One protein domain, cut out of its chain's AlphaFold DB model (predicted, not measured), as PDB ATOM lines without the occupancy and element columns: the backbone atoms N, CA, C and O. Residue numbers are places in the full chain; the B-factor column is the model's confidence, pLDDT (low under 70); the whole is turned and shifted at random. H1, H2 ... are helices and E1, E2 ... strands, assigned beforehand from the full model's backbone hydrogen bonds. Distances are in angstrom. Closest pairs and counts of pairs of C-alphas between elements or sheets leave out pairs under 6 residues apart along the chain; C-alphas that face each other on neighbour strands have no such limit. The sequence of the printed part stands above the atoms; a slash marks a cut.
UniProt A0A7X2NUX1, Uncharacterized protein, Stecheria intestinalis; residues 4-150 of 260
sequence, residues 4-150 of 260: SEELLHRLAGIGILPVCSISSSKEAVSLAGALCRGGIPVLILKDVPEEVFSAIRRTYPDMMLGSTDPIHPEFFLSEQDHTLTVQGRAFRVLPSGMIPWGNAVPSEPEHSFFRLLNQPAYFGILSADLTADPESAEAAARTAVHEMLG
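What this domain is: This is residues 4 to 150 of the 260 residues of an uncharacterized protein of Stecheria intestinalis (UniProt A0A7X2NUX1). A strongly twisted wall of six strands, E1 to E6, has H2 and H3 side by side by its E1 to E3 part and H1 over its E4 and E5 part; H5 packs on H2, away from the sheet. A long loop after E6 leads to small H4, and its residues 103 to 110 stick out from a compact body. The printed part has 147 residues, mixed, helices and strands, with five named helices and six named strands in the order H1 E1 H2 E2 H3 E3 E4 E5 E6 H4 H5. The mixed sheet runs E1 E2 E3 E4 E5 E6; the whole is compact, with a radius of gyration of the C-alphas of 15.0 A and spans of 47 by 33 by 26 A.

Where its parts are: H1, residues 4 to 14, begins at C-alpha 4 (21.698, 12.458, 33.194) and is 15.6 A long. E1 is residues 19 to 21, H2 residues 25 to 37, 18.5 A, and E2 residues 42 to 46, 13.4 A. H3 is residues 50 to 59, 14.5 A, and E3 residues 64 to 67. E4 is residues 75 to 78, E5 residues 83 to 86, and E6 residues 89 to 94, 16.8 A. H4 is residues 113 to 116. H5, residues 134 to 149, is 22.6 A long and ends at C-alpha 149 (20.601, -9.278, 46.051).

How they stand to each other: E1 and E2 are parallel, with N 20 and O 44 2.9 A apart, within hydrogen-bond range. E2 and E3 are parallel, with N 45 and O 66 at 2.9 A, and so are E3 and E4, with N 77 and O 67 at 2.8 A. E4, E5 and E6 form a meander, each strand the antiparallel neighbour of the one before, in two hairpins; N 85 and O 76 are 2.7 A apart, N 84 and O 91 2.8 A. E1, H2, E2 and E2, H3, E3 are strand-helix-strand units, parallel neighbour strands with a helix between, and right-handed crossovers. H2 is over E2 at a height over the sheet of 9.1 A; the closest C-alphas are those of Ala 32 and Leu 43, 7.1 A. H1 is on one face of the sheet at a height of 7.8 A, with C-alphas 4 and 86 closest to E5, 6.3 A. H2 and H3 touch at a steep tilt of 43 degrees, the C-alphas of Ser 25 and Val 52 4.6 A apart. H5 touches H2 with residues 134 to 141 alone, at a shallow tilt of 33 degrees, only just short of steep; the C-alphas of Ala 34 and Glu 138 are 4.5 A apart. H4 touches no helix and is not on the sheet. In H1, H2, H3 and H5 every O i to N i+4 pair is within hydrogen-bond range; H4 is too short for such a pair.

The domain as a whole: The C-alphas of Lys 26 and Pro 109, the two farthest apart, are 47.0 A apart. The printed part has no cut. The links E6 to H4 and H4 to H5 are long. Residue 72 and residues 92 to 135 have pLDDT under 70; the mean of the printed part is 71.5.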
ATOM      1  N   SER A   4      22.616  12.471  32.045       71.62
ATOM      2  CA  SER A   4      21.698  12.458  33.194       71.62
ATOM      3  C   SER A   4      21.019  11.102  33.368       71.62
ATOM      4  O   SER A   4      20.898  10.600  34.481       71.62
ATOM      5  N   GLU A   5      20.536  10.528  32.267       73.75
ATOM      6  CA  GLU A   5      19.890   9.221  32.253       73.75
ATOM      7  C   GLU A   5      20.900   8.134  32.599       73.75
ATOM      8  O   GLU A   5      20.591   7.267  33.407       73.75
ATOM      9  N   GLU A   6      22.120   8.201  32.065       79.56
ATOM     10  CA  GLU A   6      23.164   7.224  32.378       79.56
ATOM     11  C   GLU A   6      23.513   7.217  33.871       79.56
ATOM     12  O   GLU A   6      23.515   6.157  34.502       79.56
ATOM     13  N   LEU A   7      23.735   8.396  34.457       82.25
ATOM     14  CA  LEU A   7      23.976   8.539  35.891       82.25
ATOM     15  C   LEU A   7      22.800   7.995  36.709       82.25
ATOM     16  O   LEU A   7      22.999   7.217  37.641       82.25
ATOM     17  N   LEU A   8      21.568   8.342  36.333       78.31
ATOM     18  CA  LEU A   8      20.370   7.834  36.993       78.31
ATOM     19  C   LEU A   8      20.275   6.307  36.913       78.31
ATOM     20  O   LEU A   8      19.985   5.662  37.916       78.31
ATOM     21  N   HIS A   9      20.536   5.724  35.744       76.81
ATOM     22  CA  HIS A   9      20.522   4.281  35.537       76.81
ATOM     23  C   HIS A   9      21.570   3.578  36.401       76.81
ATOM     24  O   HIS A   9      21.274   2.527  36.973       76.81
ATOM     25  N   ARG A  10      22.764   4.163  36.554       83.00
ATOM     26  CA  ARG A  10      23.807   3.633  37.442       83.00
ATOM     27  C   ARG A  10      23.399   3.724  38.914       83.00
ATOM     28  O   ARG A  10      23.468   2.715  39.610       83.00
ATOM     29  N   LEU A  11      22.911   4.880  39.376       82.00
ATOM     30  CA  LEU A  11      22.424   5.067  40.753       82.00
ATOM     31  C   LEU A  11      21.279   4.101  41.074       82.00
ATOM     32  O   LEU A  11      21.297   3.413  42.096       82.00
ATOM     33  N   ALA A  12      20.311   4.002  40.161       74.62
ATOM     34  CA  ALA A  12      19.202   3.072  40.266       74.62
ATOM     35  C   ALA A  12      19.690   1.626  40.287       74.62
ATOM     36  O   ALA A  12      19.150   0.850  41.062       74.62
ATOM     37  N   GLY A  13      20.688   1.263  39.475       75.69
ATOM     38  CA  GLY A  13      21.281  -0.074  39.436       75.69
ATOM     39  C   GLY A  13      21.931  -0.481  40.756       75.69
ATOM     40  O   GLY A  13      21.705  -1.602  41.209       75.69
ATOM     41  N   ILE A  14      22.656   0.440  41.402       83.31
ATOM     42  CA  ILE A  14      23.264   0.206  42.720       83.31
ATOM     43  C   ILE A  14      22.206   0.063  43.821       83.31
ATOM     44  O   ILE A  14      22.332  -0.821  44.660       83.31
ATOM     45  N   GLY A  15      21.159   0.898  43.827       74.44
ATOM     46  CA  GLY A  15      20.034   0.771  44.772       74.44
ATOM     47  C   GLY A  15      20.350   1.126  46.236       74.44
ATOM     48  O   GLY A  15      19.497   0.990  47.108       74.44
ATOM     49  N   ILE A  16      21.559   1.606  46.530       77.06
ATOM     50  CA  ILE A  16      21.995   2.032  47.866       77.06
ATOM     51  C   ILE A  16      22.737   3.367  47.719       77.06
ATOM     52  O   ILE A  16      23.669   3.447  46.919       77.06
ATOM     53  N   LEU A  17      22.347   4.403  48.477       79.62
ATOM     54  CA  LEU A  17      23.036   5.705  48.499       79.62
ATOM     55  C   LEU A  17      23.464   6.042  49.935       79.62
ATOM     56  O   LEU A  17      22.696   6.649  50.687       79.62
ATOM     57  N   PRO A  18      24.692   5.678  50.328       78.88
ATOM     58  CA  PRO A  18      25.240   6.062  51.618       78.88
ATOM     59  C   PRO A  18      25.313   7.586  51.744       78.88
ATOM     60  O   PRO A  18      25.771   8.258  50.817       78.88
ATOM     61  N   VAL A  19      24.901   8.117  52.896       80.25
ATOM     62  CA  VAL A  19      24.990   9.546  53.220       80.25
ATOM     63  C   VAL A  19      25.958   9.690  54.385       80.25
ATOM     64  O   VAL A  19      25.863   8.959  55.365       80.25
ATOM     65  N   CYS A  20      26.929  10.593  54.280       77.88
ATOM     66  CA  CYS A  20      27.915  10.781  55.337       77.88
ATOM     67  C   CYS A  20      28.325  12.248  55.469       77.88
ATOM     68  O   CYS A  20      28.509  12.955  54.476       77.88
ATOM     69  N   SER A  21      28.510  12.685  56.713       80.44
ATOM     70  CA  SER A  21      29.164  13.955  57.038       80.44
ATOM     71  C   SER A  21      30.621  13.673  57.394       80.44
ATOM     72  O   SER A  21      30.892  12.914  58.324       80.44
ATOM     73  N   ILE A  22      31.569  14.259  56.661       78.75
ATOM     74  CA  ILE A  22      32.998  13.996  56.859       78.75
ATOM     75  C   ILE A  22      33.845  15.215  56.505       78.75
ATOM     76  O   ILE A  22      33.823  15.724  55.389       78.75
ATOM     77  N   SER A  23      34.604  15.714  57.476       74.75
ATOM     78  CA  SER A  23      35.341  16.977  57.323       74.75
ATOM     79  C   SER A  23      36.778  16.781  56.828       74.75
ATOM     80  O   SER A  23      37.407  17.722  56.357       74.75
ATOM     81  N   SER A  24      37.323  15.567  56.947       87.62
ATOM     82  CA  SER A  24      38.705  15.246  56.587       87.62
ATOM     83  C   SER A  24      38.782  14.621  55.197       87.62
ATOM     84  O   SER A  24      38.292  13.515  54.975       87.62
ATOM     85  N   SER A  25      39.493  15.276  54.274       90.94
ATOM     86  CA  SER A  25      39.745  14.734  52.928       90.94
ATOM     87  C   SER A  25      40.386  13.339  52.960       90.94
ATOM     88  O   SER A  25      40.072  12.488  52.132       90.94
ATOM     89  N   LYS A  26      41.275  13.077  53.930       90.75
ATOM     90  CA  LYS A  26      41.945  11.774  54.074       90.75
ATOM     91  C   LYS A  26      40.954  10.676  54.458       90.75
ATOM     92  O   LYS A  26      40.997   9.588  53.890       90.75
ATOM     93  N   GLU A  27      40.087  10.953  55.425       87.69
ATOM     94  CA  GLU A  27      39.097   9.982  55.897       87.69
ATOM     95  C   GLU A  27      38.033   9.737  54.824       87.69
ATOM     96  O   GLU A  27      37.683   8.591  54.569       87.69
ATOM     97  N   ALA A  28      37.609  10.785  54.114       89.88
ATOM     98  CA  ALA A  28      36.639  10.680  53.029       89.88
ATOM     99  C   ALA A  28      37.139   9.805  51.871       89.88
ATOM    100  O   ALA A  28      36.413   8.942  51.385       89.88
ATOM    101  N   VAL A  29      38.408   9.959  51.477       94.25
ATOM    102  CA  VAL A  29      39.052   9.076  50.490       94.25
ATOM    103  C   VAL A  29      39.141   7.634  51.008       94.25
ATOM    104  O   VAL A  29      38.963   6.686  50.244       94.25
ATOM    105  N   SER A  30      39.389   7.439  52.302       91.69
ATOM    106  CA  SER A  30      39.425   6.099  52.896       91.69
ATOM    107  C   SER A  30      38.048   5.421  52.871       91.69
ATOM    108  O   SER A  30      37.930   4.278  52.423       91.69
ATOM    109  N   LEU A  31      36.998   6.146  53.273       89.06
ATOM    110  CA  LEU A  31      35.606   5.695  53.240       89.06
ATOM    111  C   LEU A  31      35.142   5.388  51.809       89.06
ATOM    112  O   LEU A  31      34.566   4.332  51.564       89.06
ATOM    113  N   ALA A  32      35.446   6.267  50.850       92.38
ATOM    114  CA  ALA A  32      35.148   6.052  49.435       92.38
ATOM    115  C   ALA A  32      35.741   4.731  48.916       92.38
ATOM    116  O   ALA A  32      35.059   3.954  48.247       92.38
ATOM    117  N   GLY A  33      36.989   4.433  49.289       93.56
ATOM    118  CA  GLY A  33      37.632   3.168  48.946       93.56
ATOM    119  C   GLY A  33      36.955   1.954  49.576       93.56
ATOM    120  O   GLY A  33      36.797   0.932  48.911       93.56
ATOM    121  N   ALA A  34      36.552   2.060  50.844       90.25
ATOM    122  CA  ALA A  34      35.824   1.002  51.543       90.25
ATOM    123  C   ALA A  34      34.476   0.694  50.880       90.25
ATOM    124  O   ALA A  34      34.172  -0.467  50.618       90.25
ATOM    125  N   LEU A  35      33.719   1.731  50.528       89.44
ATOM    126  CA  LEU A  35      32.451   1.606  49.816       89.44
ATOM    127  C   LEU A  35      32.621   0.952  48.440       89.44
ATOM    128  O   LEU A  35      31.908   0.002  48.122       89.44
ATOM    129  N   CYS A  36      33.626   1.374  47.664       93.25
ATOM    130  CA  CYS A  36      33.924   0.763  46.367       93.25
ATOM    131  C   CYS A  36      34.267  -0.730  46.499       93.25
ATOM    132  O   CYS A  36      33.733  -1.550  45.755       93.25
ATOM    133  N   ARG A  37      35.115  -1.110  47.468       92.38
ATOM    134  CA  ARG A  37      35.450  -2.526  47.727       92.38
ATOM    135  C   ARG A  37      34.264  -3.330  48.257       92.38
ATOM    136  O   ARG A  37      34.184  -4.530  48.008       92.38
ATOM    137  N   GLY A  38      33.346  -2.667  48.954       87.94
ATOM    138  CA  GLY A  38      32.089  -3.240  49.415       87.94
ATOM    139  C   GLY A  38      31.006  -3.356  48.340       87.94
ATOM    140  O   GLY A  38      29.943  -3.892  48.631       87.94
ATOM    141  N   GLY A  39      31.265  -2.891  47.111       89.56
ATOM    142  CA  GLY A  39      30.325  -2.982  45.990       89.56
ATOM    143  C   GLY A  39      29.381  -1.787  45.836       89.56
ATOM    144  O   GLY A  39      28.469  -1.830  45.017       89.56
ATOM    145  N   ILE A  40      29.599  -0.698  46.577       89.25
ATOM    146  CA  ILE A  40      28.770   0.512  46.530       89.25
ATOM    147  C   ILE A  40      29.633   1.690  46.043       89.25
ATOM    148  O   ILE A  40      30.162   2.448  46.852       89.25
ATOM    149  N   PRO A  41      29.814   1.892  44.726       92.94
ATOM    150  CA  PRO A  41      30.599   3.002  44.176       92.94
ATOM    151  C   PRO A  41      29.801   4.321  44.169       92.94
ATOM    152  O   PRO A  41      29.774   5.042  43.170       92.94
ATOM    153  N   VAL A  42      29.117   4.623  45.277       90.50
ATOM    154  CA  VAL A  42      28.278   5.813  45.454       90.50
ATOM    155  C   VAL A  42      28.467   6.395  46.849       90.50
ATOM    156  O   VAL A  42      28.510   5.647  47.822       90.50
ATOM    157  N   LEU A  43      28.556   7.721  46.960       88.75
ATOM    158  CA  LEU A  43      28.594   8.420  48.246       88.75
ATOM    159  C   LEU A  43      27.952   9.800  48.137       88.75
ATOM    160  O   LEU A  43      28.289  10.591  47.258       88.75
ATOM    161  N   ILE A  44      27.054  10.096  49.071       88.00
ATOM    162  CA  ILE A  44      26.470  11.419  49.258       88.00
ATOM    163  C   ILE A  44      27.165  12.089  50.436       88.00
ATOM    164  O   ILE A  44      27.166  11.569  51.552       88.00
ATOM    165  N   LEU A  45      27.747  13.257  50.184       87.19
ATOM    166  CA  LEU A  45      28.465  14.030  51.185       87.19
ATOM    167  C   LEU A  45      27.610  15.189  51.701       87.19
ATOM    168  O   LEU A  45      27.121  16.021  50.928       87.19
ATOM    169  N   LYS A  46      27.469  15.251  53.022       85.31
ATOM    170  CA  LYS A  46      26.681  16.253  53.736       85.31
ATOM    171  C   LYS A  46      27.582  17.260  54.440       85.31
ATOM    172  O   LYS A  46      28.481  16.870  55.181       85.31
ATOM    173  N   ASP A  47      27.322  18.544  54.198       84.44
ATOM    174  CA  ASP A  47      27.994  19.676  54.849       84.44
ATOM    175  C   ASP A  47      29.538  19.629  54.756       84.44
ATOM    176  O   ASP A  47      30.249  19.941  55.715       84.44
ATOM    177  N   VAL A  48      30.076  19.222  53.597       84.31
ATOM    178  CA  VAL A  48      31.529  19.096  53.373       84.31
ATOM    179  C   VAL A  48      32.075  20.177  52.429       84.31
ATOM    180  O   VAL A  48      31.374  20.597  51.508       84.31
ATOM    181  N   PRO A  49      33.341  20.607  52.589       87.75
ATOM    182  CA  PRO A  49      33.966  21.559  51.672       87.75
ATOM    183  C   PRO A  49      34.361  20.913  50.325       87.75
ATOM    184  O   PRO A  49      34.655  19.719  50.251       87.75
ATOM    185  N   GLU A  50      34.457  21.719  49.257       88.06
ATOM    186  CA  GLU A  50      34.781  21.273  47.881       88.06
ATOM    187  C   GLU A  50      36.121  20.513  47.767       88.06
ATOM    188  O   GLU A  50      36.306  19.660  46.896       88.06
ATOM    189  N   GLU A  51      37.066  20.776  48.671       91.25
ATOM    190  CA  GLU A  51      38.341  20.054  48.732       91.25
ATOM    191  C   GLU A  51      38.167  18.550  48.998       91.25
ATOM    192  O   GLU A  51      38.915  17.744  48.439       91.25
ATOM    193  N   VAL A  52      37.142  18.160  49.767       91.00
ATOM    194  CA  VAL A  52      36.821  16.754  50.046       91.00
ATOM    195  C   VAL A  52      36.312  16.073  48.777       91.00
ATOM    196  O   VAL A  52      36.830  15.019  48.401       91.00
ATOM    197  N   PHE A  53      35.372  16.701  48.063       91.44
ATOM    198  CA  PHE A  53      34.899  16.217  46.761       91.44
ATOM    199  C   PHE A  53      36.055  16.040  45.779       91.44
ATOM    200  O   PHE A  53      36.205  14.982  45.165       91.44
ATOM    201  N   SER A  54      36.907  17.060  45.665       92.56
ATOM    202  CA  SER A  54      38.073  17.051  44.780       92.56
ATOM    203  C   SER A  54      39.047  15.915  45.114       92.56
ATOM    204  O   SER A  54      39.573  15.259  44.212       92.56
ATOM    205  N   ALA A  55      39.273  15.643  46.403       95.12
ATOM    206  CA  ALA A  55      40.145  14.561  46.848       95.12
ATOM    207  C   ALA A  55      39.601  13.174  46.470       95.12
ATOM    208  O   ALA A  55      40.371  12.330  45.994       95.12
ATOM    209  N   ILE A  56      38.292  12.948  46.638       94.50
ATOM    210  CA  ILE A  56      37.654  11.679  46.268       94.50
ATOM    211  C   ILE A  56      37.638  11.512  44.752       94.50
ATOM    212  O   ILE A  56      38.153  10.505  44.284       94.50
ATOM    213  N   ARG A  57      37.171  12.507  43.979       94.12
ATOM    214  CA  ARG A  57      37.140  12.438  42.502       94.12
ATOM    215  C   ARG A  57      38.505  12.130  41.900       94.12
ATOM    216  O   ARG A  57      38.613  11.347  40.965       94.12
ATOM    217  N   ARG A  58      39.570  12.722  42.451       96.12
ATOM    218  CA  ARG A  58      40.941  12.450  41.997       96.12
ATOM    219  C   ARG A  58      41.363  10.998  42.240       96.12
ATOM    220  O   ARG A  58      42.168  10.473  41.480       96.12
ATOM    221  N   THR A  59      40.881  10.383  43.318       97.56
ATOM    222  CA  THR A  59      41.302   9.037  43.739       97.56
ATOM    223  C   THR A  59      40.403   7.940  43.163       97.56
ATOM    224  O   THR A  59      40.903   6.889  42.777       97.56
ATOM    225  N   TYR A  60      39.097   8.198  43.069       95.75
ATOM    226  CA  TYR A  60      38.065   7.291  42.567       95.75
ATOM    227  C   TYR A  60      37.203   8.025  41.526       95.75
ATOM    228  O   TYR A  60      36.081   8.426  41.832       95.75
ATOM    229  N   PRO A  61      37.721   8.242  40.305       92.62
ATOM    230  CA  PRO A  61      37.031   9.029  39.278       92.62
ATOM    231  C   PRO A  61      35.713   8.402  38.807       92.62
ATOM    232  O   PRO A  61      34.825   9.123  38.366       92.62
ATOM    233  N   ASP A  62      35.568   7.081  38.930       90.69
ATOM    234  CA  ASP A  62      34.360   6.358  38.513       90.69
ATOM    235  C   ASP A  62      33.263   6.329  39.592       90.69
ATOM    236  O   ASP A  62      32.137   5.888  39.327       90.69
ATOM    237  N   MET A  63      33.589   6.776  40.812       92.38
ATOM    238  CA  MET A  63      32.658   6.831  41.932       92.38
ATOM    239  C   MET A  63      31.647   7.956  41.725       92.38
ATOM    240  O   MET A  63      32.013   9.102  41.477       92.38
ATOM    241  N   MET A  64      30.367   7.636  41.896       91.56
ATOM    242  CA  MET A  64      29.292   8.617  41.809       91.56
ATOM    243  C   MET A  64      29.218   9.410  43.117       91.56
ATOM    244  O   MET A  64      28.968   8.839  44.182       91.56
ATOM    245  N   LEU A  65      29.428  10.726  43.042       92.12
ATOM    246  CA  LEU A  65      29.402  11.608  44.208       92.12
ATOM    247  C   LEU A  65      28.205  12.549  44.167       92.12
ATOM    248  O   LEU A  65      28.026  13.292  43.202       92.12
ATOM    249  N   GLY A  66      27.433  12.535  45.250       91.38
ATOM    250  CA  GLY A  66      26.293  13.417  45.470       91.38
ATOM    251  C   GLY A  66      26.459  14.289  46.708       91.38
ATOM    252  O   GLY A  66      27.414  14.130  47.471       91.38
ATOM    253  N   SER A  67      25.532  15.218  46.919       89.94
ATOM    254  CA  SER A  67      25.494  16.048  48.129       89.94
ATOM    255  C   SER A  67      24.080  16.250  48.648       89.94
ATOM    256  O   SER A  67      23.111  16.031  47.931       89.94
ATOM    257  N   THR A  68      23.959  16.683  49.895       85.56
ATOM    258  CA  THR A  68      22.727  17.265  50.439       85.56
ATOM    259  C   THR A  68      22.650  18.782  50.230       85.56
ATOM    260  O   THR A  68      21.681  19.402  50.657       85.56
ATOM    261  N   ASP A  69      23.646  19.393  49.585       81.50
ATOM    262  CA  ASP A  69      23.621  20.788  49.143       81.50
ATOM    263  C   ASP A  69      23.472  20.842  47.608       81.50
ATOM    264  O   ASP A  69      24.327  20.305  46.899       81.50
ATOM    265  N   PRO A  70      22.415  21.476  47.062       73.88
ATOM    266  CA  PRO A  70      22.182  21.558  45.619       73.88
ATOM    267  C   PRO A  70      23.203  22.420  44.860       73.88
ATOM    268  O   PRO A  70      23.190  22.426  43.630       73.88
ATOM    269  N   ILE A  71      24.055  23.182  45.556       70.44
ATOM    270  CA  ILE A  71      25.087  24.029  44.937       70.44
ATOM    271  C   ILE A  71      26.239  23.177  44.382       70.44
ATOM    272  O   ILE A  71      26.943  23.602  43.464       70.44
ATOM    273  N   HIS A  72      26.412  21.963  44.902       63.88
ATOM    274  CA  HIS A  72      27.522  21.083  44.572       63.88
ATOM    275  C   HIS A  72      26.990  19.694  44.092       63.88
ATOM    276  O   HIS A  72      25.807  19.381  44.188       63.88
ATOM    277  N   PRO A  73      27.913  18.781  43.751       70.50
ATOM    278  CA  PRO A  73      27.916  17.648  42.775       70.50
ATOM    279  C   PRO A  73      26.955  17.481  41.574       70.50
ATOM    280  O   PRO A  73      26.133  18.311  41.216       70.50
ATOM    281  N   GLU A  74      27.155  16.328  40.916       79.56
ATOM    282  CA  GLU A  74      26.428  15.759  39.773       79.56
ATOM    283  C   GLU A  74      24.962  15.405  40.093       79.56
ATOM    284  O   GLU A  74      24.106  15.419  39.202       79.56
ATOM    285  N   PHE A  75      24.670  15.101  41.363       87.81
ATOM    286  CA  PHE A  75      23.327  14.856  41.888       87.81
ATOM    287  C   PHE A  75      23.202  15.285  43.358       87.81
ATOM    288  O   PHE A  75      24.179  15.301  44.108       87.81
ATOM    289  N   PHE A  76      21.978  15.605  43.776       88.00
ATOM    290  CA  PHE A  76      21.658  16.122  45.108       88.00
ATOM    291  C   PHE A  76      20.537  15.308  45.765       88.00
ATOM    292  O   PHE A  76      19.571  14.958  45.095       88.00
ATOM    293  N   LEU A  77      20.638  15.017  47.063       84.12
ATOM    294  CA  LEU A  77      19.593  14.371  47.857       84.12
ATOM    295  C   LEU A  77      19.032  15.348  48.893       84.12
ATOM    296  O   LEU A  77      19.731  15.767  49.814       84.12
ATOM    297  N   SER A  78      17.742  15.637  48.789       83.81
ATOM    298  CA  SER A  78      16.982  16.322  49.826       83.81
ATOM    299  C   SER A  78      16.469  15.306  50.844       83.81
ATOM    300  O   SER A  78      15.609  14.475  50.548       83.81
ATOM    301  N   GLU A  79      16.981  15.380  52.070       75.56
ATOM    302  CA  GLU A  79      16.530  14.518  53.167       75.56
ATOM    303  C   GLU A  79      15.135  14.903  53.685       75.56
ATOM    304  O   GLU A  79      14.440  14.059  54.241       75.56
ATOM    305  N   GLN A  80      14.709  16.161  53.501       76.25
ATOM    306  CA  GLN A  80      13.432  16.663  54.027       76.25
ATOM    307  C   GLN A  80      12.216  16.096  53.290       76.25
ATOM    308  O   GLN A  80      11.190  15.825  53.909       76.25
ATOM    309  N   ASP A  81      12.318  15.944  51.972       75.94
ATOM    310  CA  ASP A  81      11.236  15.456  51.110       75.94
ATOM    311  C   ASP A  81      11.570  14.114  50.437       75.94
ATOM    312  O   ASP A  81      10.766  13.593  49.662       75.94
ATOM    313  N   HIS A  82      12.730  13.539  50.774       73.12
ATOM    314  CA  HIS A  82      13.271  12.308  50.204       73.12
ATOM    315  C   HIS A  82      13.327  12.355  48.673       73.12
ATOM    316  O   HIS A  82      12.836  11.456  47.986       73.12
ATOM    317  N   THR A  83      13.921  13.418  48.133       79.62
ATOM    318  CA  THR A  83      14.037  13.628  46.686       79.62
ATOM    319  C   THR A  83      15.491  13.608  46.239       79.62
ATOM    320  O   THR A  83      16.300  14.419  46.684       79.62
ATOM    321  N   LEU A  84      15.815  12.717  45.306       82.38
ATOM    322  CA  LEU A  84      17.072  12.717  44.568       82.38
ATOM    323  C   LEU A  84      16.905  13.560  43.303       82.38
ATOM    324  O   LEU A  84      16.050  13.273  42.472       82.38
ATOM    325  N   THR A  85      17.728  14.584  43.129       84.75
ATOM    326  CA  THR A  85      17.778  15.396  41.916       84.75
ATOM    327  C   THR A  85      19.025  15.057  41.119       84.75
ATOM    328  O   THR A  85      20.138  15.232  41.605       84.75
ATOM    329  N   VAL A  86      18.848  14.626  39.874       83.25
ATOM    330  CA  VAL A  86      19.940  14.354  38.930       83.25
ATOM    331  C   VAL A  86      19.801  15.328  37.768       83.25
ATOM    332  O   VAL A  86      18.803  15.294  37.048       83.25
ATOM    333  N   GLN A  87      20.765  16.244  37.624       76.31
ATOM    334  CA  GLN A  87      20.781  17.280  36.577       76.31
ATOM    335  C   GLN A  87      19.425  18.010  36.392       76.31
ATOM    336  O   GLN A  87      18.938  18.200  35.279       76.31
ATOM    337  N   GLY A  88      18.787  18.402  37.501       75.19
ATOM    338  CA  GLY A  88      17.526  19.161  37.507       75.19
ATOM    339  C   GLY A  88      16.242  18.327  37.400       75.19
ATOM    340  O   GLY A  88      15.150  18.893  37.442       75.19
ATOM    341  N   ARG A  89      16.337  16.996  37.290       76.88
ATOM    342  CA  ARG A  89      15.181  16.087  37.342       76.88
ATOM    343  C   ARG A  89      15.082  15.473  38.733       76.88
ATOM    344  O   ARG A  89      16.063  14.917  39.215       76.88
ATOM    345  N   ALA A  90      13.913  15.583  39.354       76.81
ATOM    346  CA  ALA A  90      13.636  15.097  40.701       76.81
ATOM    347  C   ALA A  90      13.019  13.690  40.681       76.81
ATOM    348  O   ALA A  90      12.128  13.407  39.879       76.81
ATOM    349  N   PHE A  91      13.465  12.840  41.601       75.12
ATOM    350  CA  PHE A  91      13.046  11.454  41.761       75.12
ATOM    351  C   PHE A  91      12.786  11.147  43.233       75.12
ATOM    352  O   PHE A  91      13.558  11.554  44.099       75.12
ATOM    353  N   ARG A  92      11.716  10.406  43.531       68.94
ATOM    354  CA  ARG A  92      11.356  10.072  44.912       68.94
ATOM    355  C   ARG A  92      12.161   8.887  45.439       68.94
ATOM    356  O   ARG A  92      12.266   7.864  44.765       68.94
ATOM    357  N   VAL A  93      12.648   9.025  46.666       66.31
ATOM    358  CA  VAL A  93      13.470   8.063  47.399       66.31
ATOM    359  C   VAL A  93      12.716   7.527  48.620       66.31
ATOM    360  O   VAL A  93      11.975   8.258  49.275       66.31
ATOM    361  N   LEU A  94      12.884   6.241  48.930       59.19
ATOM    362  CA  LEU A  94      12.383   5.625  50.160       59.19
ATOM    363  C   LEU A  94      13.393   5.790  51.312       59.19
ATOM    364  O   LEU A  94      14.571   5.515  51.107       59.19
ATOM    365  N   PRO A  95      12.969   6.199  52.523       53.38
ATOM    366  CA  PRO A  95      13.867   6.346  53.667       53.38
ATOM    367  C   PRO A  95      14.300   5.003  54.281       53.38
ATOM    368  O   PRO A  95      13.598   3.989  54.205       53.38
ATOM    369  N   SER A  96      15.453   5.025  54.957       44.75
ATOM    370  CA  SER A  96      15.997   3.894  55.720       44.75
ATOM    371  C   SER A  96      15.034   3.456  56.835       44.75
ATOM    372  O   SER A  96      14.615   4.272  57.653       44.75
ATOM    373  N   GLY A  97      14.646   2.174  56.852       39.69
ATOM    374  CA  GLY A  97      13.738   1.587  57.856       39.69
ATOM    375  C   GLY A  97      12.322   1.238  57.375       39.69
ATOM    376  O   GLY A  97      11.568   0.623  58.125       39.69
ATOM    377  N   MET A  98      11.960   1.562  56.130       39.56
ATOM    378  CA  MET A  98      10.664   1.187  55.530       39.56
ATOM    379  C   MET A  98      10.738  -0.020  54.573       39.56
ATOM    380  O   MET A  98       9.822  -0.227  53.782       39.56
ATOM    381  N   ILE A  99      11.809  -0.822  54.630       46.88
ATOM    382  CA  ILE A  99      12.040  -1.927  53.685       46.88
ATOM    383  C   ILE A  99      11.767  -3.283  54.363       46.88
ATOM    384  O   ILE A  99      12.451  -3.626  55.330       46.88
ATOM    385  N   PRO A 100      10.812  -4.088  53.862       41.91
ATOM    386  CA  PRO A 100      10.685  -5.494  54.219       41.91
ATOM    387  C   PRO A 100      11.754  -6.282  53.449       41.91
ATOM    388  O   PRO A 100      11.592  -6.550  52.265       41.91
ATOM    389  N   TRP A 101      12.856  -6.661  54.099       42.72
ATOM    390  CA  TRP A 101      13.939  -7.468  53.500       42.72
ATOM    391  C   TRP A 101      13.576  -8.961  53.330       42.72
ATOM    392  O   TRP A 101      14.417  -9.842  53.454       42.72
ATOM    393  N   GLY A 102      12.299  -9.263  53.099       35.84
ATOM    394  CA  GLY A 102      11.772 -10.614  52.901       35.84
ATOM    395  C   GLY A 102      10.618 -10.596  51.903       35.84
ATOM    396  O   GLY A 102      10.370  -9.559  51.298       35.84
ATOM    397  N   ASN A 103       9.899 -11.719  51.770       31.25
ATOM    398  CA  ASN A 103       8.790 -12.023  50.829       31.25
ATOM    399  C   ASN A 103       7.597 -11.028  50.776       31.25
ATOM    400  O   ASN A 103       6.509 -11.379  50.328       31.25
ATOM    401  N   ALA A 104       7.759  -9.809  51.275       33.28
ATOM    402  CA  ALA A 104       6.812  -8.716  51.270       33.28
ATOM    403  C   ALA A 104       7.384  -7.456  50.591       33.28
ATOM    404  O   ALA A 104       6.998  -6.349  50.954       33.28
ATOM    405  N   VAL A 105       8.241  -7.585  49.569       37.75
ATOM    406  CA  VAL A 105       8.054  -6.673  48.429       37.75
ATOM    407  C   VAL A 105       6.673  -7.044  47.896       37.75
ATOM    408  O   VAL A 105       6.489  -8.213  47.549       37.75
ATOM    409  N   PRO A 106       5.668  -6.151  47.933       30.78
ATOM    410  CA  PRO A 106       4.359  -6.488  47.411       30.78
ATOM    411  C   PRO A 106       4.548  -7.038  46.002       30.78
ATOM    412  O   PRO A 106       5.162  -6.378  45.164       30.78
ATOM    413  N   SER A 107       4.029  -8.236  45.749       36.12
ATOM    414  CA  SER A 107       3.770  -8.722  44.399       36.12
ATOM    415  C   SER A 107       2.630  -7.895  43.799       36.12
ATOM    416  O   SER A 107       1.563  -8.402  43.464       36.12
ATOM    417  N   GLU A 108       2.815  -6.580  43.731       33.06
ATOM    418  CA  GLU A 108       1.963  -5.715  42.937       33.06
ATOM    419  C   GLU A 108       2.273  -6.067  41.477       33.06
ATOM    420  O   GLU A 108       3.437  -6.034  41.069       33.06
ATOM    421  N   PRO A 109       1.269  -6.492  40.698       34.16
ATOM    422  CA  PRO A 109       1.472  -7.135  39.413       34.16
ATOM    423  C   PRO A 109       1.745  -6.105  38.319       34.16
ATOM    424  O   PRO A 109       1.042  -6.084  37.317       34.16
ATOM    425  N   GLU A 110       2.755  -5.251  38.476       33.00
ATOM    426  CA  GLU A 110       3.238  -4.419  37.388       33.00
ATOM    427  C   GLU A 110       4.740  -4.085  37.519       33.00
ATOM    428  O   GLU A 110       5.173  -3.496  38.504       33.00
ATOM    429  N   HIS A 111       5.479  -4.334  36.427       37.88
ATOM    430  CA  HIS A 111       6.709  -3.645  35.987       37.88
ATOM    431  C   HIS A 111       8.052  -4.347  36.224       37.88
ATOM    432  O   HIS A 111       8.672  -4.254  37.277       37.88
ATOM    433  N   SER A 112       8.581  -4.883  35.119       35.19
ATOM    434  CA  SER A 112      10.009  -5.113  34.906       35.19
ATOM    435  C   SER A 112      10.847  -3.921  35.387       35.19
ATOM    436  O   SER A 112      10.447  -2.763  35.266       35.19
ATOM    437  N   PHE A 113      12.044  -4.173  35.900       34.25
ATOM    438  CA  PHE A 113      12.968  -3.141  36.393       34.25
ATOM    439  C   PHE A 113      13.225  -1.993  35.390       34.25
ATOM    440  O   PHE A 113      13.381  -0.833  35.772       34.25
ATOM    441  N   PHE A 114      13.169  -2.288  34.086       29.31
ATOM    442  CA  PHE A 114      13.218  -1.292  33.008       29.31
ATOM    443  C   PHE A 114      11.966  -0.402  32.905       29.31
ATOM    444  O   PHE A 114      12.059   0.732  32.437       29.31
ATOM    445  N   ARG A 115      10.797  -0.869  33.352       31.47
ATOM    446  CA  ARG A 115       9.602  -0.034  33.535       31.47
ATOM    447  C   ARG A 115       9.619   0.743  34.852       31.47
ATOM    448  O   ARG A 115       9.109   1.855  34.853       31.47
ATOM    449  N   LEU A 116      10.259   0.245  35.913       33.53
ATOM    450  CA  LEU A 116      10.536   1.025  37.136       33.53
ATOM    451  C   LEU A 116      11.395   2.267  36.840       33.53
ATOM    452  O   LEU A 116      11.139   3.333  37.385       33.53
ATOM    453  N   LEU A 117      12.332   2.167  35.893       33.38
ATOM    454  CA  LEU A 117      13.101   3.306  35.367       33.38
ATOM    455  C   LEU A 117      12.256   4.288  34.522       33.38
ATOM    456  O   LEU A 117      12.643   5.441  34.354       33.38
ATOM    457  N   ASN A 118      11.092   3.855  34.023       31.53
ATOM    458  CA  ASN A 118      10.127   4.662  33.261       31.53
ATOM    459  C   ASN A 118       8.879   5.070  34.076       31.53
ATOM    460  O   ASN A 118       7.985   5.729  33.544       31.53
ATOM    461  N   GLN A 119       8.811   4.701  35.357       29.95
ATOM    462  CA  GLN A 119       7.763   5.085  36.301       29.95
ATOM    463  C   GLN A 119       8.383   6.063  37.316       29.95
ATOM    464  O   GLN A 119       9.326   5.698  38.012       29.95
ATOM    465  N   PRO A 120       7.891   7.306  37.444       28.52
ATOM    466  CA  PRO A 120       8.552   8.378  38.205       28.52
ATOM    467  C   PRO A 120       8.630   8.193  39.741       28.52
ATOM    468  O   PRO A 120       8.883   9.168  40.446       28.52
ATOM    469  N   ALA A 121       8.389   7.000  40.300       32.62
ATOM    470  CA  ALA A 121       7.865   6.901  41.664       32.62
ATOM    471  C   ALA A 121       8.613   6.038  42.696       32.62
ATOM    472  O   ALA A 121       8.314   6.222  43.873       32.62
ATOM    473  N   TYR A 122       9.562   5.154  42.361       33.84
ATOM    474  CA  TYR A 122      10.128   4.267  43.394       33.84
ATOM    475  C   TYR A 122      11.630   4.020  43.247       33.84
ATOM    476  O   TYR A 122      12.066   3.049  42.633       33.84
ATOM    477  N   PHE A 123      12.430   4.874  43.890       43.41
ATOM    478  CA  PHE A 123      13.798   4.531  44.254       43.41
ATOM    479  C   PHE A 123      13.815   3.949  45.673       43.41
ATOM    480  O   PHE A 123      13.656   4.672  46.655       43.41
ATOM    481  N   GLY A 124      14.033   2.640  45.799       43.31
ATOM    482  CA  GLY A 124      14.533   2.066  47.047       43.31
ATOM    483  C   GLY A 124      16.011   2.406  47.142       43.31
ATOM    484  O   GLY A 124      16.809   1.796  46.444       43.31
ATOM    485  N   ILE A 125      16.351   3.434  47.911       47.22
ATOM    486  CA  ILE A 125      17.724   3.856  48.164       47.22
ATOM    487  C   ILE A 125      17.895   3.836  49.677       47.22
ATOM    488  O   ILE A 125      17.195   4.542  50.394       47.22
ATOM    489  N   LEU A 126      18.829   3.034  50.173       45.84
ATOM    490  CA  LEU A 126      19.149   3.027  51.595       45.84
ATOM    491  C   LEU A 126      20.121   4.169  51.917       45.84
ATOM    492  O   LEU A 126      21.259   4.147  51.448       45.84
ATOM    493  N   SER A 127      19.693   5.125  52.744       44.06
ATOM    494  CA  SER A 127      20.595   6.055  53.427       44.06
ATOM    495  C   SER A 127      21.095   5.410  54.723       44.06
ATOM    496  O   SER A 127      20.313   5.148  55.639       44.06
ATOM    497  N   ALA A 128      22.392   5.141  54.814       47.25
ATOM    498  CA  ALA A 128      23.034   4.721  56.054       47.25
ATOM    499  C   ALA A 128      23.991   5.821  56.509       47.25
ATOM    500  O   ALA A 128      24.867   6.202  55.731       47.25
ATOM    501  N   ASP A 129      23.835   6.288  57.750       48.44
ATOM    502  CA  ASP A 129      24.852   7.088  58.432       48.44
ATOM    503  C   ASP A 129      26.038   6.167  58.726       48.44
ATOM    504  O   ASP A 129      26.074   5.447  59.727       48.44
ATOM    505  N   LEU A 130      26.995   6.125  57.802       53.19
ATOM    506  CA  LEU A 130      28.220   5.369  58.011       53.19
ATOM    507  C   LEU A 130      29.122   6.149  58.962       53.19
ATOM    508  O   LEU A 130      29.425   7.325  58.743       53.19
ATOM    509  N   THR A 131      29.560   5.482  60.029       50.56
ATOM    510  CA  THR A 131      30.615   6.003  60.895       50.56
ATOM    511  C   THR A 131      31.918   6.081  60.097       50.56
ATOM    512  O   THR A 131      32.157   5.289  59.187       50.56
ATOM    513  N   ALA A 132      32.780   7.043  60.429       53.75
ATOM    514  CA  ALA A 132      34.020   7.324  59.702       53.75
ATOM    515  C   ALA A 132      35.082   6.195  59.748       53.75
ATOM    516  O   ALA A 132      36.211   6.421  59.313       53.75
ATOM    517  N   ASP A 133      34.758   5.002  60.269       68.31
ATOM    518  CA  ASP A 133      35.660   3.849  60.284       68.31
ATOM    519  C   ASP A 133      35.593   3.063  58.954       68.31
ATOM    520  O   ASP A 133      34.564   2.451  58.646       68.31
ATOM    521  N   PRO A 134      36.672   3.039  58.148       63.56
ATOM    522  CA  PRO A 134      36.653   2.439  56.815       63.56
ATOM    523  C   PRO A 134      36.471   0.916  56.805       63.56
ATOM    524  O   PRO A 134      35.875   0.388  55.869       63.56
ATOM    525  N   GLU A 135      36.978   0.189  57.805       65.62
ATOM    526  CA  GLU A 135      36.831  -1.274  57.852       65.62
ATOM    527  C   GLU A 135      35.377  -1.670  58.128       65.62
ATOM    528  O   GLU A 135      34.801  -2.487  57.403       65.62
ATOM    529  N   SER A 136      34.748  -1.020  59.109       73.56
ATOM    530  CA  SER A 136      33.323  -1.205  59.398       73.56
ATOM    531  C   SER A 136      32.439  -0.829  58.203       73.56
ATOM    532  O   SER A 136      31.443  -1.506  57.939       73.56
ATOM    533  N   ALA A 137      32.815   0.203  57.439       77.12
ATOM    534  CA  ALA A 137      32.068   0.634  56.261       77.12
ATOM    535  C   ALA A 137      32.107  -0.383  55.108       77.12
ATOM    536  O   ALA A 137      31.073  -0.631  54.487       77.12
ATOM    537  N   GLU A 138      33.261  -1.005  54.826       84.12
ATOM    538  CA  GLU A 138      33.346  -2.046  53.790       84.12
ATOM    539  C   GLU A 138      32.486  -3.261  54.161       84.12
ATOM    540  O   GLU A 138      31.726  -3.758  53.329       84.12
ATOM    541  N   ALA A 139      32.574  -3.725  55.411       77.19
ATOM    542  CA  ALA A 139      31.783  -4.857  55.886       77.19
ATOM    543  C   ALA A 139      30.275  -4.565  55.811       77.19
ATOM    544  O   ALA A 139      29.519  -5.385  55.291       77.19
ATOM    545  N   ALA A 140      29.845  -3.381  56.256       74.31
ATOM    546  CA  ALA A 140      28.450  -2.958  56.175       74.31
ATOM    547  C   ALA A 140      27.950  -2.880  54.724       74.31
ATOM    548  O   ALA A 140      26.857  -3.361  54.426       74.31
ATOM    549  N   ALA A 141      28.762  -2.334  53.813       80.88
ATOM    550  CA  ALA A 141      28.436  -2.275  52.391       80.88
ATOM    551  C   ALA A 141      28.259  -3.677  51.785       80.88
ATOM    552  O   ALA A 141      27.256  -3.929  51.116       80.88
ATOM    553  N   ARG A 142      29.172  -4.614  52.084       82.50
ATOM    554  CA  ARG A 142      29.067  -6.010  51.624       82.50
ATOM    555  C   ARG A 142      27.798  -6.683  52.130       82.50
ATOM    556  O   ARG A 142      27.115  -7.333  51.343       82.50
ATOM    557  N   THR A 143      27.480  -6.522  53.414       77.06
ATOM    558  CA  THR A 143      26.257  -7.078  54.008       77.06
ATOM    559  C   THR A 143      25.017  -6.521  53.316       77.06
ATOM    560  O   THR A 143      24.187  -7.298  52.855       77.06
ATOM    561  N   ALA A 144      24.933  -5.199  53.149       75.81
ATOM    562  CA  ALA A 144      23.784  -4.554  52.515       75.81
ATOM    563  C   ALA A 144      23.577  -5.019  51.064       75.81
ATOM    564  O   ALA A 144      22.454  -5.313  50.661       75.81
ATOM    565  N   VAL A 145      24.654  -5.136  50.280       81.75
ATOM    566  CA  VAL A 145      24.589  -5.665  48.908       81.75
ATOM    567  C   VAL A 145      24.141  -7.127  48.900       81.75
ATOM    568  O   VAL A 145      23.283  -7.500  48.101       81.75
ATOM    569  N   HIS A 146      24.719  -7.959  49.768       80.81
ATOM    570  CA  HIS A 146      24.402  -9.383  49.820       80.81
ATOM    571  C   HIS A 146      22.929  -9.619  50.177       80.81
ATOM    572  O   HIS A 146      22.269 -10.429  49.532       80.81
ATOM    573  N   GLU A 147      22.405  -8.889  51.163       78.19
ATOM    574  CA  GLU A 147      20.994  -8.934  51.562       78.19
ATOM    575  C   GLU A 147      20.070  -8.395  50.466       78.19
ATOM    576  O   GLU A 147      19.064  -9.025  50.151       78.19
ATOM    577  N   MET A 148      20.424  -7.272  49.828       79.06
ATOM    578  CA  MET A 148      19.641  -6.705  48.724       79.06
ATOM    579  C   MET A 148      19.503  -7.678  47.549       79.06
ATOM    580  O   MET A 148      18.440  -7.759  46.935       79.06
ATOM    581  N   LEU A 149      20.585  -8.374  47.199       84.38
ATOM    582  CA  LEU A 149      20.601  -9.278  46.051       84.38
ATOM    583  C   LEU A 149      20.078 -10.681  46.388       84.38
ATOM    584  O   LEU A 149      19.560 -11.350  45.494       84.38
ATOM    585  N   GLY A 150      20.204 -11.128  47.639       87.38
ATOM    586  CA  GLY A 150      19.832 -12.486  48.044       87.38
ATOM    587  C   GLY A 150      20.731 -13.566  47.439       87.38
ATOM    588  O   GLY A 150      20.243 -14.640  47.090       87.38
TER     589      GLY A 150